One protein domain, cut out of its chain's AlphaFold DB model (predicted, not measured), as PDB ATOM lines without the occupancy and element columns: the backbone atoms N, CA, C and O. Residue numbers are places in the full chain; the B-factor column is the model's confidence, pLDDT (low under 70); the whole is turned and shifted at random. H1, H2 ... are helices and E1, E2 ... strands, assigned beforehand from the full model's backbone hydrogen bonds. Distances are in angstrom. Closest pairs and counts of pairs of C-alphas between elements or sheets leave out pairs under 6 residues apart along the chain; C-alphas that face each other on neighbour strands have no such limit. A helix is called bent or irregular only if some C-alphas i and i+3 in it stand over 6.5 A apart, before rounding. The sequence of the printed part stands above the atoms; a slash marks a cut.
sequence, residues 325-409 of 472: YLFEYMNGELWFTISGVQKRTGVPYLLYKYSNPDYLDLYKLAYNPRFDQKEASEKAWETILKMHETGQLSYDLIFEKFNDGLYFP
ATOM      1  N   TYR A 325       0.503 -43.220  88.531       93.00
ATOM      2  CA  TYR A 325      -0.046 -41.868  88.422       93.00
ATOM      3  C   TYR A 325       0.646 -41.048  87.332       93.00
ATOM      4  O   TYR A 325       1.830 -41.256  87.069       93.00
ATOM      5  N   LEU A 326      -0.074 -40.108  86.722       94.69
ATOM      6  CA  LEU A 326       0.460 -39.095  85.809       94.69
ATOM      7  C   LEU A 326       0.123 -37.685  86.283       94.69
ATOM      8  O   LEU A 326      -0.820 -37.486  87.050       94.69
ATOM      9  N   PHE A 327       0.884 -36.713  85.799       95.06
ATOM     10  CA  PHE A 327       0.674 -35.310  86.107       95.06
ATOM     11  C   PHE A 327       1.227 -34.391  85.022       95.06
ATOM     12  O   PHE A 327       2.180 -34.718  84.316       95.06
ATOM     13  N   GLU A 328       0.612 -33.223  84.929       94.25
ATOM     14  CA  GLU A 328       1.026 -32.104  84.098       94.25
ATOM     15  C   GLU A 328       1.401 -30.948  85.023       94.25
ATOM     16  O   GLU A 328       0.605 -30.541  85.873       94.25
ATOM     17  N   TYR A 329       2.609 -30.418  84.874       93.31
ATOM     18  CA  TYR A 329       3.036 -29.221  85.592       93.31
ATOM     19  C   TYR A 329       2.361 -27.959  85.041       93.31
ATOM     20  O   TYR A 329       1.872 -27.928  83.916       93.31
ATOM     21  N   MET A 330       2.403 -26.871  85.812       89.62
ATOM     22  CA  MET A 330       1.877 -25.566  85.377       89.62
ATOM     23  C   MET A 330       2.520 -25.036  84.084       89.62
ATOM     24  O   MET A 330       1.895 -24.258  83.374       89.62
ATOM     25  N   ASN A 331       3.742 -25.470  83.757       87.44
ATOM     26  CA  ASN A 331       4.436 -25.122  82.513       87.44
ATOM     27  C   ASN A 331       4.126 -26.070  81.334       87.44
ATOM     28  O   ASN A 331       4.809 -25.994  80.323       87.44
ATOM     29  N   GLY A 332       3.162 -26.990  81.464       87.25
ATOM     30  CA  GLY A 332       2.763 -27.913  80.392       87.25
ATOM     31  C   GLY A 332       3.624 -29.174  80.253       87.25
ATOM     32  O   GLY A 332       3.368 -30.002  79.376       87.25
ATOM     33  N   GLU A 333       4.633 -29.370  81.104       87.19
ATOM     34  CA  GLU A 333       5.419 -30.606  81.105       87.19
ATOM     35  C   GLU A 333       4.591 -31.797  81.617       87.19
ATOM     36  O   GLU A 333       4.062 -31.767  82.731       87.19
ATOM     37  N   LEU A 334       4.559 -32.885  80.841       88.88
ATOM     38  CA  LEU A 334       3.845 -34.123  81.162       88.88
ATOM     39  C   LEU A 334       4.790 -35.200  81.708       88.88
ATOM     40  O   LEU A 334       5.781 -35.563  81.074       88.88
ATOM     41  N   TRP A 335       4.461 -35.751  82.873       90.44
ATOM     42  CA  TRP A 335       5.255 -36.774  83.551       90.44
ATOM     43  C   TRP A 335       4.348 -37.850  84.158       90.44
ATOM     44  O   TRP A 335       3.164 -37.640  84.402       90.44
ATOM     45  N   PHE A 336       4.910 -39.023  84.452       90.12
ATOM     46  CA  PHE A 336       4.211 -40.061  85.209       90.12
ATOM     47  C   PHE A 336       5.159 -40.830  86.131       90.12
ATOM     48  O   PHE A 336       6.385 -40.721  86.035       90.12
ATOM     49  N   THR A 337       4.577 -41.638  87.006       90.25
ATOM     50  CA  THR A 337       5.235 -42.709  87.748       90.25
ATOM     51  C   THR A 337       4.429 -43.990  87.548       90.25
ATOM     52  O   THR A 337       3.284 -44.091  87.982       90.25
ATOM     53  N   ILE A 338       5.045 -44.957  86.869       87.38
ATOM     54  CA  ILE A 338       4.565 -46.327  86.700       87.38
ATOM     55  C   ILE A 338       5.731 -47.219  87.107       87.38
ATOM     56  O   ILE A 338       6.835 -47.084  86.571       87.38
ATOM     57  N   SER A 339       5.510 -48.111  88.072       80.94
ATOM     58  CA  SER A 339       6.561 -49.013  88.544       80.94
ATOM     59  C   SER A 339       7.134 -49.844  87.394       80.94
ATOM     60  O   SER A 339       6.481 -50.726  86.835       80.94
ATOM     61  N   GLY A 340       8.390 -49.565  87.053       77.06
ATOM     62  CA  GLY A 340       9.104 -50.296  86.025       77.06
ATOM     63  C   GLY A 340       8.799 -49.876  84.583       77.06
ATOM     64  O   GLY A 340       9.102 -50.633  83.674       77.06
ATOM     65  N   VAL A 341       8.241 -48.691  84.357       83.81
ATOM     66  CA  VAL A 341       8.287 -48.029  83.044       83.81
ATOM     67  C   VAL A 341       9.103 -46.756  83.225       83.81
ATOM     68  O   VAL A 341       8.774 -45.911  84.063       83.81
ATOM     69  N   GLN A 342      10.205 -46.619  82.488       80.50
ATOM     70  CA  GLN A 342      11.021 -45.414  82.584       80.50
ATOM     71  C   GLN A 342      10.285 -44.226  81.962       80.50
ATOM     72  O   GLN A 342       9.766 -44.304  80.852       80.50
ATOM     73  N   LYS A 343      10.298 -43.081  82.652       79.38
ATOM     74  CA  LYS A 343       9.657 -41.844  82.165       79.38
ATOM     75  C   LYS A 343      10.176 -41.445  80.783       79.38
ATOM     76  O   LYS A 343       9.406 -41.027  79.928       79.38
ATOM     77  N   ARG A 344      11.481 -41.659  80.567       72.94
ATOM     78  CA  ARG A 344      12.192 -41.328  79.329       72.94
ATOM     79  C   ARG A 344      11.634 -42.046  78.103       72.94
ATOM     80  O   ARG A 344      11.736 -41.483  77.029       72.94
ATOM     81  N   THR A 345      11.044 -43.231  78.244       75.38
ATOM     82  CA  THR A 345      10.519 -44.026  77.119       75.38
ATOM     83  C   THR A 345       9.008 -44.212  77.154       75.38
ATOM     84  O   THR A 345       8.390 -44.366  76.104       75.38
ATOM     85  N   GLY A 346       8.374 -44.116  78.322       82.88
ATOM     86  CA  GLY A 346       6.921 -44.226  78.406       82.88
ATOM     87  C   GLY A 346       6.185 -42.951  77.984       82.88
ATOM     88  O   GLY A 346       5.134 -43.046  77.362       82.88
ATOM     89  N   VAL A 347       6.709 -41.754  78.294       83.38
ATOM     90  CA  VAL A 347       6.035 -40.481  77.961       83.38
ATOM     91  C   VAL A 347       5.904 -40.318  76.445       83.38
ATOM     92  O   VAL A 347       4.789 -40.067  75.987       83.38
ATOM     93  N   PRO A 348       6.961 -40.538  75.638       77.50
ATOM     94  CA  PRO A 348       6.818 -40.478  74.184       77.50
ATOM     95  C   PRO A 348       5.834 -41.478  73.627       77.50
ATOM     96  O   PRO A 348       5.106 -41.151  72.700       77.50
ATOM     97  N   TYR A 349       5.798 -42.688  74.179       82.88
ATOM     98  CA  TYR A 349       4.829 -43.676  73.743       82.88
ATOM     99  C   TYR A 349       3.392 -43.174  73.940       82.88
ATOM    100  O   TYR A 349       2.565 -43.341  73.047       82.88
ATOM    101  N   LEU A 350       3.104 -42.509  75.063       87.00
ATOM    102  CA  LEU A 350       1.788 -41.919  75.313       87.00
ATOM    103  C   LEU A 350       1.464 -40.785  74.334       87.00
ATOM    104  O   LEU A 350       0.359 -40.761  73.796       87.00
ATOM    105  N   LEU A 351       2.423 -39.896  74.062       83.25
ATOM    106  CA  LEU A 351       2.264 -38.797  73.099       83.25
ATOM    107  C   LEU A 351       2.042 -39.310  71.668       83.25
ATOM    108  O   LEU A 351       1.127 -38.863  70.978       83.25
ATOM    109  N   TYR A 352       2.842 -40.288  71.243       80.31
ATOM    110  CA  TYR A 352       2.709 -40.953  69.949       80.31
ATOM    111  C   TYR A 352       1.336 -41.610  69.795       80.31
ATOM    112  O   TYR A 352       0.654 -41.428  68.788       80.31
ATOM    113  N   LYS A 353       0.922 -42.379  70.807       83.88
ATOM    114  CA  LYS A 353      -0.283 -43.203  70.731       83.88
ATOM    115  C   LYS A 353      -1.574 -42.398  70.848       83.88
ATOM    116  O   LYS A 353      -2.574 -42.795  70.257       83.88
ATOM    117  N   TYR A 354      -1.575 -41.325  71.638       86.19
ATOM    118  CA  TYR A 354      -2.807 -40.635  72.035       86.19
ATOM    119  C   TYR A 354      -2.828 -39.135  71.729       86.19
ATOM    120  O   TYR A 354      -3.828 -38.491  72.032       86.19
ATOM    121  N   SER A 355      -1.780 -38.569  71.128       75.56
ATOM    122  CA  SER A 355      -1.793 -37.160  70.714       75.56
ATOM    123  C   SER A 355      -1.541 -36.980  69.214       75.56
ATOM    124  O   SER A 355      -2.401 -36.422  68.539       75.56
ATOM    125  N   ASN A 356      -0.416 -37.455  68.662       69.56
ATOM    126  CA  ASN A 356      -0.188 -37.489  67.203       69.56
ATOM    127  C   ASN A 356       0.915 -38.510  66.844       69.56
ATOM    128  O   ASN A 356       1.983 -38.487  67.469       69.56
ATOM    129  N   PRO A 357       0.708 -39.363  65.825       57.84
ATOM    130  CA  PRO A 357       1.704 -40.326  65.360       57.84
ATOM    131  C   PRO A 357       3.040 -39.720  64.877       57.84
ATOM    132  O   PRO A 357       4.061 -40.402  64.982       57.84
ATOM    133  N   ASP A 358       3.088 -38.454  64.447       63.00
ATOM    134  CA  ASP A 358       4.338 -37.805  63.996       63.00
ATOM    135  C   ASP A 358       5.288 -37.410  65.156       63.00
ATOM    136  O   ASP A 358       6.445 -37.040  64.940       63.00
ATOM    137  N   TYR A 359       4.851 -37.523  66.420       63.38
ATOM    138  CA  TYR A 359       5.657 -37.141  67.595       63.38
ATOM    139  C   TYR A 359       6.685 -38.180  68.042       63.38
ATOM    140  O   TYR A 359       7.585 -37.859  68.824       63.38
ATOM    141  N   LEU A 360       6.583 -39.422  67.561       56.53
ATOM    142  CA  LEU A 360       7.527 -40.472  67.942       56.53
ATOM    143  C   LEU A 360       8.945 -40.151  67.461       56.53
ATOM    144  O   LEU A 360       9.901 -40.435  68.175       56.53
ATOM    145  N   ASP A 361       9.089 -39.530  66.291       59.47
ATOM    146  CA  ASP A 361      10.398 -39.211  65.718       59.47
ATOM    147  C   ASP A 361      11.014 -37.951  66.345       59.47
ATOM    148  O   ASP A 361      12.195 -37.970  66.699       59.47
ATOM    149  N   LEU A 362      10.202 -36.921  66.626       55.81
ATOM    150  CA  LEU A 362      10.605 -35.741  67.409       55.81
ATOM    151  C   LEU A 362      11.127 -36.122  68.801       55.81
ATOM    152  O   LEU A 362      12.101 -35.541  69.280       55.81
ATOM    153  N   TYR A 363      10.534 -37.135  69.438       55.50
ATOM    154  CA  TYR A 363      10.992 -37.583  70.750       55.50
ATOM    155  C   TYR A 363      12.077 -38.679  70.701       55.50
ATOM    156  O   TYR A 363      12.951 -38.702  71.566       55.50
ATOM    157  N   LYS A 364      12.123 -39.566  69.695       54.81
ATOM    158  CA  LYS A 364      13.294 -40.452  69.482       54.81
ATOM    159  C   LYS A 364      14.588 -39.637  69.361       54.81
ATOM    160  O   LYS A 364      15.624 -40.076  69.855       54.81
ATOM    161  N   LEU A 365      14.511 -38.450  68.750       51.47
ATOM    162  CA  LEU A 365      15.563 -37.426  68.764       51.47
ATOM    163  C   LEU A 365      15.784 -36.839  70.167       51.47
ATOM    164  O   LEU A 365      16.925 -36.663  70.582       51.47
ATOM    165  N   ALA A 366      14.711 -36.599  70.922       50.41
ATOM    166  CA  ALA A 366      14.800 -36.090  72.285       50.41
ATOM    167  C   ALA A 366      15.478 -37.047  73.277       50.41
ATOM    168  O   ALA A 366      16.038 -36.593  74.262       50.41
ATOM    169  N   TYR A 367      15.423 -38.365  73.093       55.88
ATOM    170  CA  TYR A 367      15.976 -39.311  74.071       55.88
ATOM    171  C   TYR A 367      16.515 -40.576  73.400       55.88
ATOM    172  O   TYR A 367      16.033 -41.685  73.637       55.88
ATOM    173  N   ASN A 368      17.567 -40.418  72.592       51.75
ATOM    174  CA  ASN A 368      18.371 -41.539  72.114       51.75
ATOM    175  C   ASN A 368      19.462 -41.894  73.150       51.75
ATOM    176  O   ASN A 368      20.436 -41.155  73.280       51.75
ATOM    177  N   PRO A 369      19.369 -43.030  73.867       44.75
ATOM    178  CA  PRO A 369      20.354 -43.407  74.884       44.75
ATOM    179  C   PRO A 369      21.740 -43.744  74.311       44.75
ATOM    180  O   PRO A 369      22.681 -43.912  75.084       44.75
ATOM    181  N   ARG A 370      21.884 -43.860  72.982       42.19
ATOM    182  CA  ARG A 370      23.172 -44.113  72.319       42.19
ATOM    183  C   ARG A 370      23.980 -42.847  72.025       42.19
ATOM    184  O   ARG A 370      25.118 -42.982  71.587       42.19
ATOM    185  N   PHE A 371      23.442 -41.650  72.269       42.16
ATOM    186  CA  PHE A 371      24.149 -40.400  71.991       42.16
ATOM    187  C   PHE A 371      23.945 -39.369  73.108       42.16
ATOM    188  O   PHE A 371      22.833 -39.153  73.582       42.16
ATOM    189  N   ASP A 372      25.036 -38.718  73.508       46.72
ATOM    190  CA  ASP A 372      25.063 -37.557  74.400       46.72
ATOM    191  C   ASP A 372      24.421 -36.343  73.698       46.72
ATOM    192  O   ASP A 372      25.100 -35.510  73.104       46.72
ATOM    193  N   GLN A 373      23.086 -36.307  73.643       57.47
ATOM    194  CA  GLN A 373      22.316 -35.292  72.909       57.47
ATOM    195  C   GLN A 373      21.398 -34.476  73.819       57.47
ATOM    196  O   GLN A 373      20.256 -34.198  73.463       57.47
ATOM    197  N   LYS A 374      21.897 -34.052  74.984       62.66
ATOM    198  CA  LYS A 374      21.141 -33.201  75.918       62.66
ATOM    199  C   LYS A 374      20.506 -31.982  75.230       62.66
ATOM    200  O   LYS A 374      19.353 -31.665  75.489       62.66
ATOM    201  N   GLU A 375      21.218 -31.356  74.295       64.38
ATOM    202  CA  GLU A 375      20.711 -30.201  73.542       64.38
ATOM    203  C   GLU A 375      19.558 -30.565  72.582       64.38
ATOM    204  O   GLU A 375      18.601 -29.806  72.440       64.38
ATOM    205  N   ALA A 376      19.606 -31.738  71.935       63.97
ATOM    206  CA  ALA A 376      18.509 -32.200  71.079       63.97
ATOM    207  C   ALA A 376      17.277 -32.584  71.915       63.97
ATOM    208  O   ALA A 376      16.151 -32.286  71.516       63.97
ATOM    209  N   SER A 377      17.497 -33.172  73.098       65.38
ATOM    210  CA  SER A 377      16.472 -33.407  74.124       65.38
ATOM    211  C   SER A 377      15.749 -32.130  74.520       65.38
ATOM    212  O   SER A 377      14.520 -32.089  74.505       65.38
ATOM    213  N   GLU A 378      16.510 -31.091  74.854       71.25
ATOM    214  CA  GLU A 378      15.974 -29.804  75.294       71.25
ATOM    215  C   GLU A 378      15.159 -29.134  74.176       71.25
ATOM    216  O   GLU A 378      13.994 -28.805  74.397       71.25
ATOM    217  N   LYS A 379      15.690 -29.052  72.947       71.69
ATOM    218  CA  LYS A 379      14.979 -28.463  71.789       71.69
ATOM    219  C   LYS A 379      13.688 -29.196  71.425       71.69
ATOM    220  O   LYS A 379      12.684 -28.574  71.065       71.69
ATOM    221  N   ALA A 380      13.700 -30.524  71.488       72.06
ATOM    222  CA  ALA A 380      12.499 -31.307  71.237       72.06
ATOM    223  C   ALA A 380      11.432 -31.039  72.309       72.06
ATOM    224  O   ALA A 380      10.253 -30.906  71.974       72.06
ATOM    225  N   TRP A 381      11.833 -30.884  73.576       74.50
ATOM    226  CA  TRP A 381      10.894 -30.546  74.644       74.50
ATOM    227  C   TRP A 381      10.339 -29.121  74.475       74.50
ATOM    228  O   TRP A 381       9.131 -28.915  74.541       74.50
ATOM    229  N   GLU A 382      11.171 -28.137  74.136       80.94
ATOM    230  CA  GLU A 382      10.692 -26.782  73.812       80.94
ATOM    231  C   GLU A 382       9.631 -26.790  72.701       80.94
ATOM    232  O   GLU A 382       8.621 -26.089  72.785       80.94
ATOM    233  N   THR A 383       9.820 -27.633  71.683       80.12
ATOM    234  CA  THR A 383       8.859 -27.783  70.582       80.12
ATOM    235  C   THR A 383       7.528 -28.351  71.069       80.12
ATOM    236  O   THR A 383       6.483 -27.764  70.793       80.12
ATOM    237  N   ILE A 384       7.539 -29.456  71.822       80.38
ATOM    238  CA  ILE A 384       6.303 -30.083  72.318       80.38
ATOM    239  C   ILE A 384       5.570 -29.133  73.285       80.38
ATOM    240  O   ILE A 384       4.349 -29.011  73.194       80.38
ATOM    241  N   LEU A 385       6.290 -28.406  74.149       84.38
ATOM    242  CA  LEU A 385       5.696 -27.394  75.033       84.38
ATOM    243  C   LEU A 385       5.025 -26.276  74.233       84.38
ATOM    244  O   LEU A 385       3.858 -25.979  74.472       84.38
ATOM    245  N   LYS A 386       5.696 -25.728  73.215       84.88
ATOM    246  CA  LYS A 386       5.111 -24.707  72.333       84.88
ATOM    247  C   LYS A 386       3.866 -25.215  71.602       84.88
ATOM    248  O   LYS A 386       2.890 -24.483  71.441       84.88
ATOM    249  N   MET A 387       3.875 -26.467  71.149       83.19
ATOM    250  CA  MET A 387       2.707 -27.086  70.512       83.19
ATOM    251  C   MET A 387       1.555 -27.267  71.503       83.19
ATOM    252  O   MET A 387       0.398 -27.059  71.142       83.19
ATOM    253  N   HIS A 388       1.858 -27.604  72.758       84.38
ATOM    254  CA  HIS A 388       0.856 -27.684  73.814       84.38
ATOM    255  C   HIS A 388       0.263 -26.308  74.143       84.38
ATOM    256  O   HIS A 388      -0.956 -26.151  74.161       84.38
ATOM    257  N   GLU A 389       1.112 -25.294  74.313       85.69
ATOM    258  CA  GLU A 389       0.709 -23.907  74.580       85.69
ATOM    259  C   GLU A 389      -0.149 -23.317  73.453       85.69
ATOM    260  O   GLU A 389      -1.106 -22.592  73.713       85.69
ATOM    261  N   THR A 390       0.161 -23.649  72.196       85.69
ATOM    262  CA  THR A 390      -0.597 -23.189  71.017       85.69
ATOM    263  C   THR A 390      -1.836 -24.037  70.709       85.69
ATOM    264  O   THR A 390      -2.527 -23.770  69.727       85.69
ATOM    265  N   GLY A 391      -2.134 -25.058  71.523       83.00
ATOM    266  CA  GLY A 391      -3.289 -25.947  71.349       83.00
ATOM    267  C   GLY A 391      -3.152 -26.972  70.216       83.00
ATOM    268  O   GLY A 391      -4.096 -27.705  69.937       83.00
ATOM    269  N   GLN A 392      -1.984 -27.061  69.575       80.81
ATOM    270  CA  GLN A 392      -1.674 -28.061  68.541       80.81
ATOM    271  C   GLN A 392      -1.481 -29.472  69.124       80.81
ATOM    272  O   GLN A 392      -1.519 -30.466  68.398       80.81
ATOM    273  N   LEU A 393      -1.266 -29.563  70.438       82.62
ATOM    274  CA  LEU A 393      -1.102 -30.801  71.187       82.62
ATOM    275  C   LEU A 393      -2.005 -30.785  72.425       82.62
ATOM    276  O   LEU A 393      -1.857 -29.923  73.289       82.62
ATOM    277  N   SER A 394      -2.880 -31.783  72.558       86.38
ATOM    278  CA  SER A 394      -3.652 -32.015  73.785       86.38
ATOM    279  C   SER A 394      -3.199 -33.291  74.502       86.38
ATOM    280  O   SER A 394      -2.878 -34.304  73.873       86.38
ATOM    281  N   TYR A 395      -3.210 -33.240  75.837       91.00
ATOM    282  CA  TYR A 395      -3.005 -34.403  76.705       91.00
ATOM    283  C   TYR A 395      -4.318 -35.019  77.207       91.00
ATOM    284  O   TYR A 395      -4.273 -35.973  77.981       91.00
ATOM    285  N   ASP A 396      -5.481 -34.506  76.799       91.81
ATOM    286  CA  ASP A 396      -6.776 -34.939  77.344       91.81
ATOM    287  C   ASP A 396      -7.001 -36.435  77.135       91.81
ATOM    288  O   ASP A 396      -7.315 -37.153  78.082       91.81
ATOM    289  N   LEU A 397      -6.712 -36.931  75.926       90.81
ATOM    290  CA  LEU A 397      -6.822 -38.355  75.618       90.81
ATOM    291  C   LEU A 397      -5.803 -39.196  76.403       90.81
ATOM    292  O   LEU A 397      -6.104 -40.327  76.769       90.81
ATOM    293  N   ILE A 398      -4.622 -38.658  76.732       92.56
ATOM    294  CA  ILE A 398      -3.646 -39.357  77.585       92.56
ATOM    295  C   ILE A 398      -4.209 -39.520  79.000       92.56
ATOM    296  O   ILE A 398      -4.198 -40.629  79.534       92.56
ATOM    297  N   PHE A 399      -4.730 -38.445  79.600       94.56
ATOM    298  CA  PHE A 399      -5.367 -38.508  80.920       94.56
ATOM    299  C   PHE A 399      -6.604 -39.416  80.911       94.56
ATOM    300  O   PHE A 399      -6.809 -40.181  81.857       94.56
ATOM    301  N   GLU A 400      -7.402 -39.387  79.842       93.19
ATOM    302  CA  GLU A 400      -8.553 -40.271  79.660       93.19
ATOM    303  C   GLU A 400      -8.121 -41.742  79.598       93.19
ATOM    304  O   GLU A 400      -8.673 -42.565  80.328       93.19
ATOM    305  N   LYS A 401      -7.115 -42.078  78.777       92.12
ATOM    306  CA  LYS A 401      -6.650 -43.456  78.535       92.12
ATOM    307  C   LYS A 401      -5.703 -44.003  79.599       92.12
ATOM    308  O   LYS A 401      -5.404 -45.198  79.576       92.12
ATOM    309  N   PHE A 402      -5.254 -43.189  80.550       92.81
ATOM    310  CA  PHE A 402      -4.490 -43.664  81.701       92.81
ATOM    311  C   PHE A 402      -5.403 -44.343  82.728       92.81
ATOM    312  O   PHE A 402      -5.726 -43.780  83.770       92.81
ATOM    313  N   ASN A 403      -5.842 -45.556  82.404       90.25
ATOM    314  CA  ASN A 403      -6.644 -46.433  83.256       90.25
ATOM    315  C   ASN A 403      -6.027 -47.836  83.289       90.25
ATOM    316  O   ASN A 403      -5.052 -48.118  82.581       90.25
ATOM    317  N   ASP A 404      -6.607 -48.721  84.100       83.88
ATOM    318  CA  ASP A 404      -6.247 -50.136  84.073       83.88
ATOM    319  C   ASP A 404      -6.421 -50.712  82.653       83.88
ATOM    320  O   ASP A 404      -7.379 -50.406  81.942       83.88
ATOM    321  N   GLY A 405      -5.457 -51.526  82.224       81.69
ATOM    322  CA  GLY A 405      -5.355 -52.081  80.872       81.69
ATOM    323  C   GLY A 405      -4.434 -51.303  79.924       81.69
ATOM    324  O   GLY A 405      -4.202 -51.755  78.803       81.69
ATOM    325  N   LEU A 406      -3.862 -50.167  80.345       87.31
ATOM    326  CA  LEU A 406      -2.889 -49.436  79.528       87.31
ATOM    327  C   LEU A 406      -1.634 -50.290  79.262       87.31
ATOM    328  O   LEU A 406      -0.915 -50.671  80.181       87.31
ATOM    329  N   TYR A 407      -1.367 -50.560  77.988       88.38
ATOM    330  CA  TYR A 407      -0.223 -51.344  77.524       88.38
ATOM    331  C   TYR A 407       0.946 -50.455  77.102       88.38
ATOM    332  O   TYR A 407       0.720 -49.476  76.395       88.38
ATOM    333  N   PHE A 408       2.170 -50.842  77.459       86.06
ATOM    334  CA  PHE A 408       3.429 -50.303  76.948       86.06
ATOM    335  C   PHE A 408       4.211 -51.424  76.246       86.06
ATOM    336  O   PHE A 408       4.505 -52.440  76.880       86.06
ATOM    337  N   PRO A 409       4.589 -51.259  74.967       83.12
ATOM    338  CA  PRO A 409       5.443 -52.219  74.278       83.12
ATOM    339  C   PRO A 409       6.866 -52.210  74.852       83.12
ATOM    340  O   PRO A 409       7.282 -51.247  75.490       83.12
TER     341      PRO A 409
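This is residues 325 to 409 of the 472 residues of an uncharacterized protein of Methanobrevibacter sp (UniProt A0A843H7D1). Helix H1 lies in the middle, with the small strand hairpin of E1 and E2 on one side of it, E2 near H1 and running crosswise to it, E1 apart from it, and with H4 crosswise at the last residues of H1. From H1 the chain folds back into H2 and then back again into H3, the longest helix, which packs on H2 and stays clear of H1; the short strand E3 comes near H1 at Gly 346. The printed part has 85 residues, with four named helices and three named strands in the order E1 E2 H1 H2 H3 H4 E3, and its class is mixed, helices and strands. The one sheet has the order E1 - E2, antiparallel. The whole is compact, with a radius of gyration of the C-alphas of 12.5 A, and rounded, spanning 35 by 31 by 23 A.

E1, residues 325 to 329, and E2, residues 334 to 338, form an antiparallel hairpin at 160 degrees; N 327 and O 335 are 2.8 A apart and N 337 and O 325 2.8 A, within hydrogen-bond range. H1, residues 343 to 354, comes nearest to E2 at the C-alphas of Phe 336 and Lys 343, 6.5 A apart. H2, residues 359 to 366, forms a helical hairpin with H1: they touch, by residues 348 to 352 of H1 alone, closest at the C-alphas of Tyr 352 and Leu 360, 5.2 A, at a shallow tilt of 20 degrees, opposite ways. H3, residues 374 to 389, forms a second helical hairpin with H2; its residues 374 to 381 alone touch H2, closest at the C-alphas of Ala 366 and Ser 377, 3.7 A. Their tilt of 34 degrees is shallow, only just short of steep, and they run opposite ways. H1 and H3 are apart, and so are H3 and H4, residues 396 to 401. H4 touches residues 350 to 354 of H1 alone, about perpendicular at 79 degrees, with the C-alphas of Tyr 354 and Ile 398 closest at 5.8 A. Of these three touching pairs of helices two are at a shallow tilt, only just mostly aligned packing. E3, residues 406 to 408, pairs with no named strand; its closest C-alpha to H1 is that of Phe 408, 7.2 A from that of Gly 346. Each O i to N i+4 pair is within hydrogen-bond range in H2, H3 and H4, and 6 of 8 are in H1.

E1 begins at C-alpha 325 (-0.046, -41.868, 88.422) and is 13.3 A long; E2 is 13.4 A. H1 measures 16.1 A and is neither bent nor irregular, but only just: C-alphas 344 and 347 are 6.4 A apart. H2 is 10.3 A long. H3 runs 22.5 A from C-alpha 374 (21.141, -33.201, 75.918). H4 is 8.6 A long, and E3, 6.9 A, ends at C-alpha 408 (3.429, -50.303, 76.948).

The two C-alphas farthest apart, those of Glu 375 and Asp 404, are 35.1 A apart. The printed part has no cut and no long link. Its mean pLDDT is 77.5, and residues 356 to 377 are under 70.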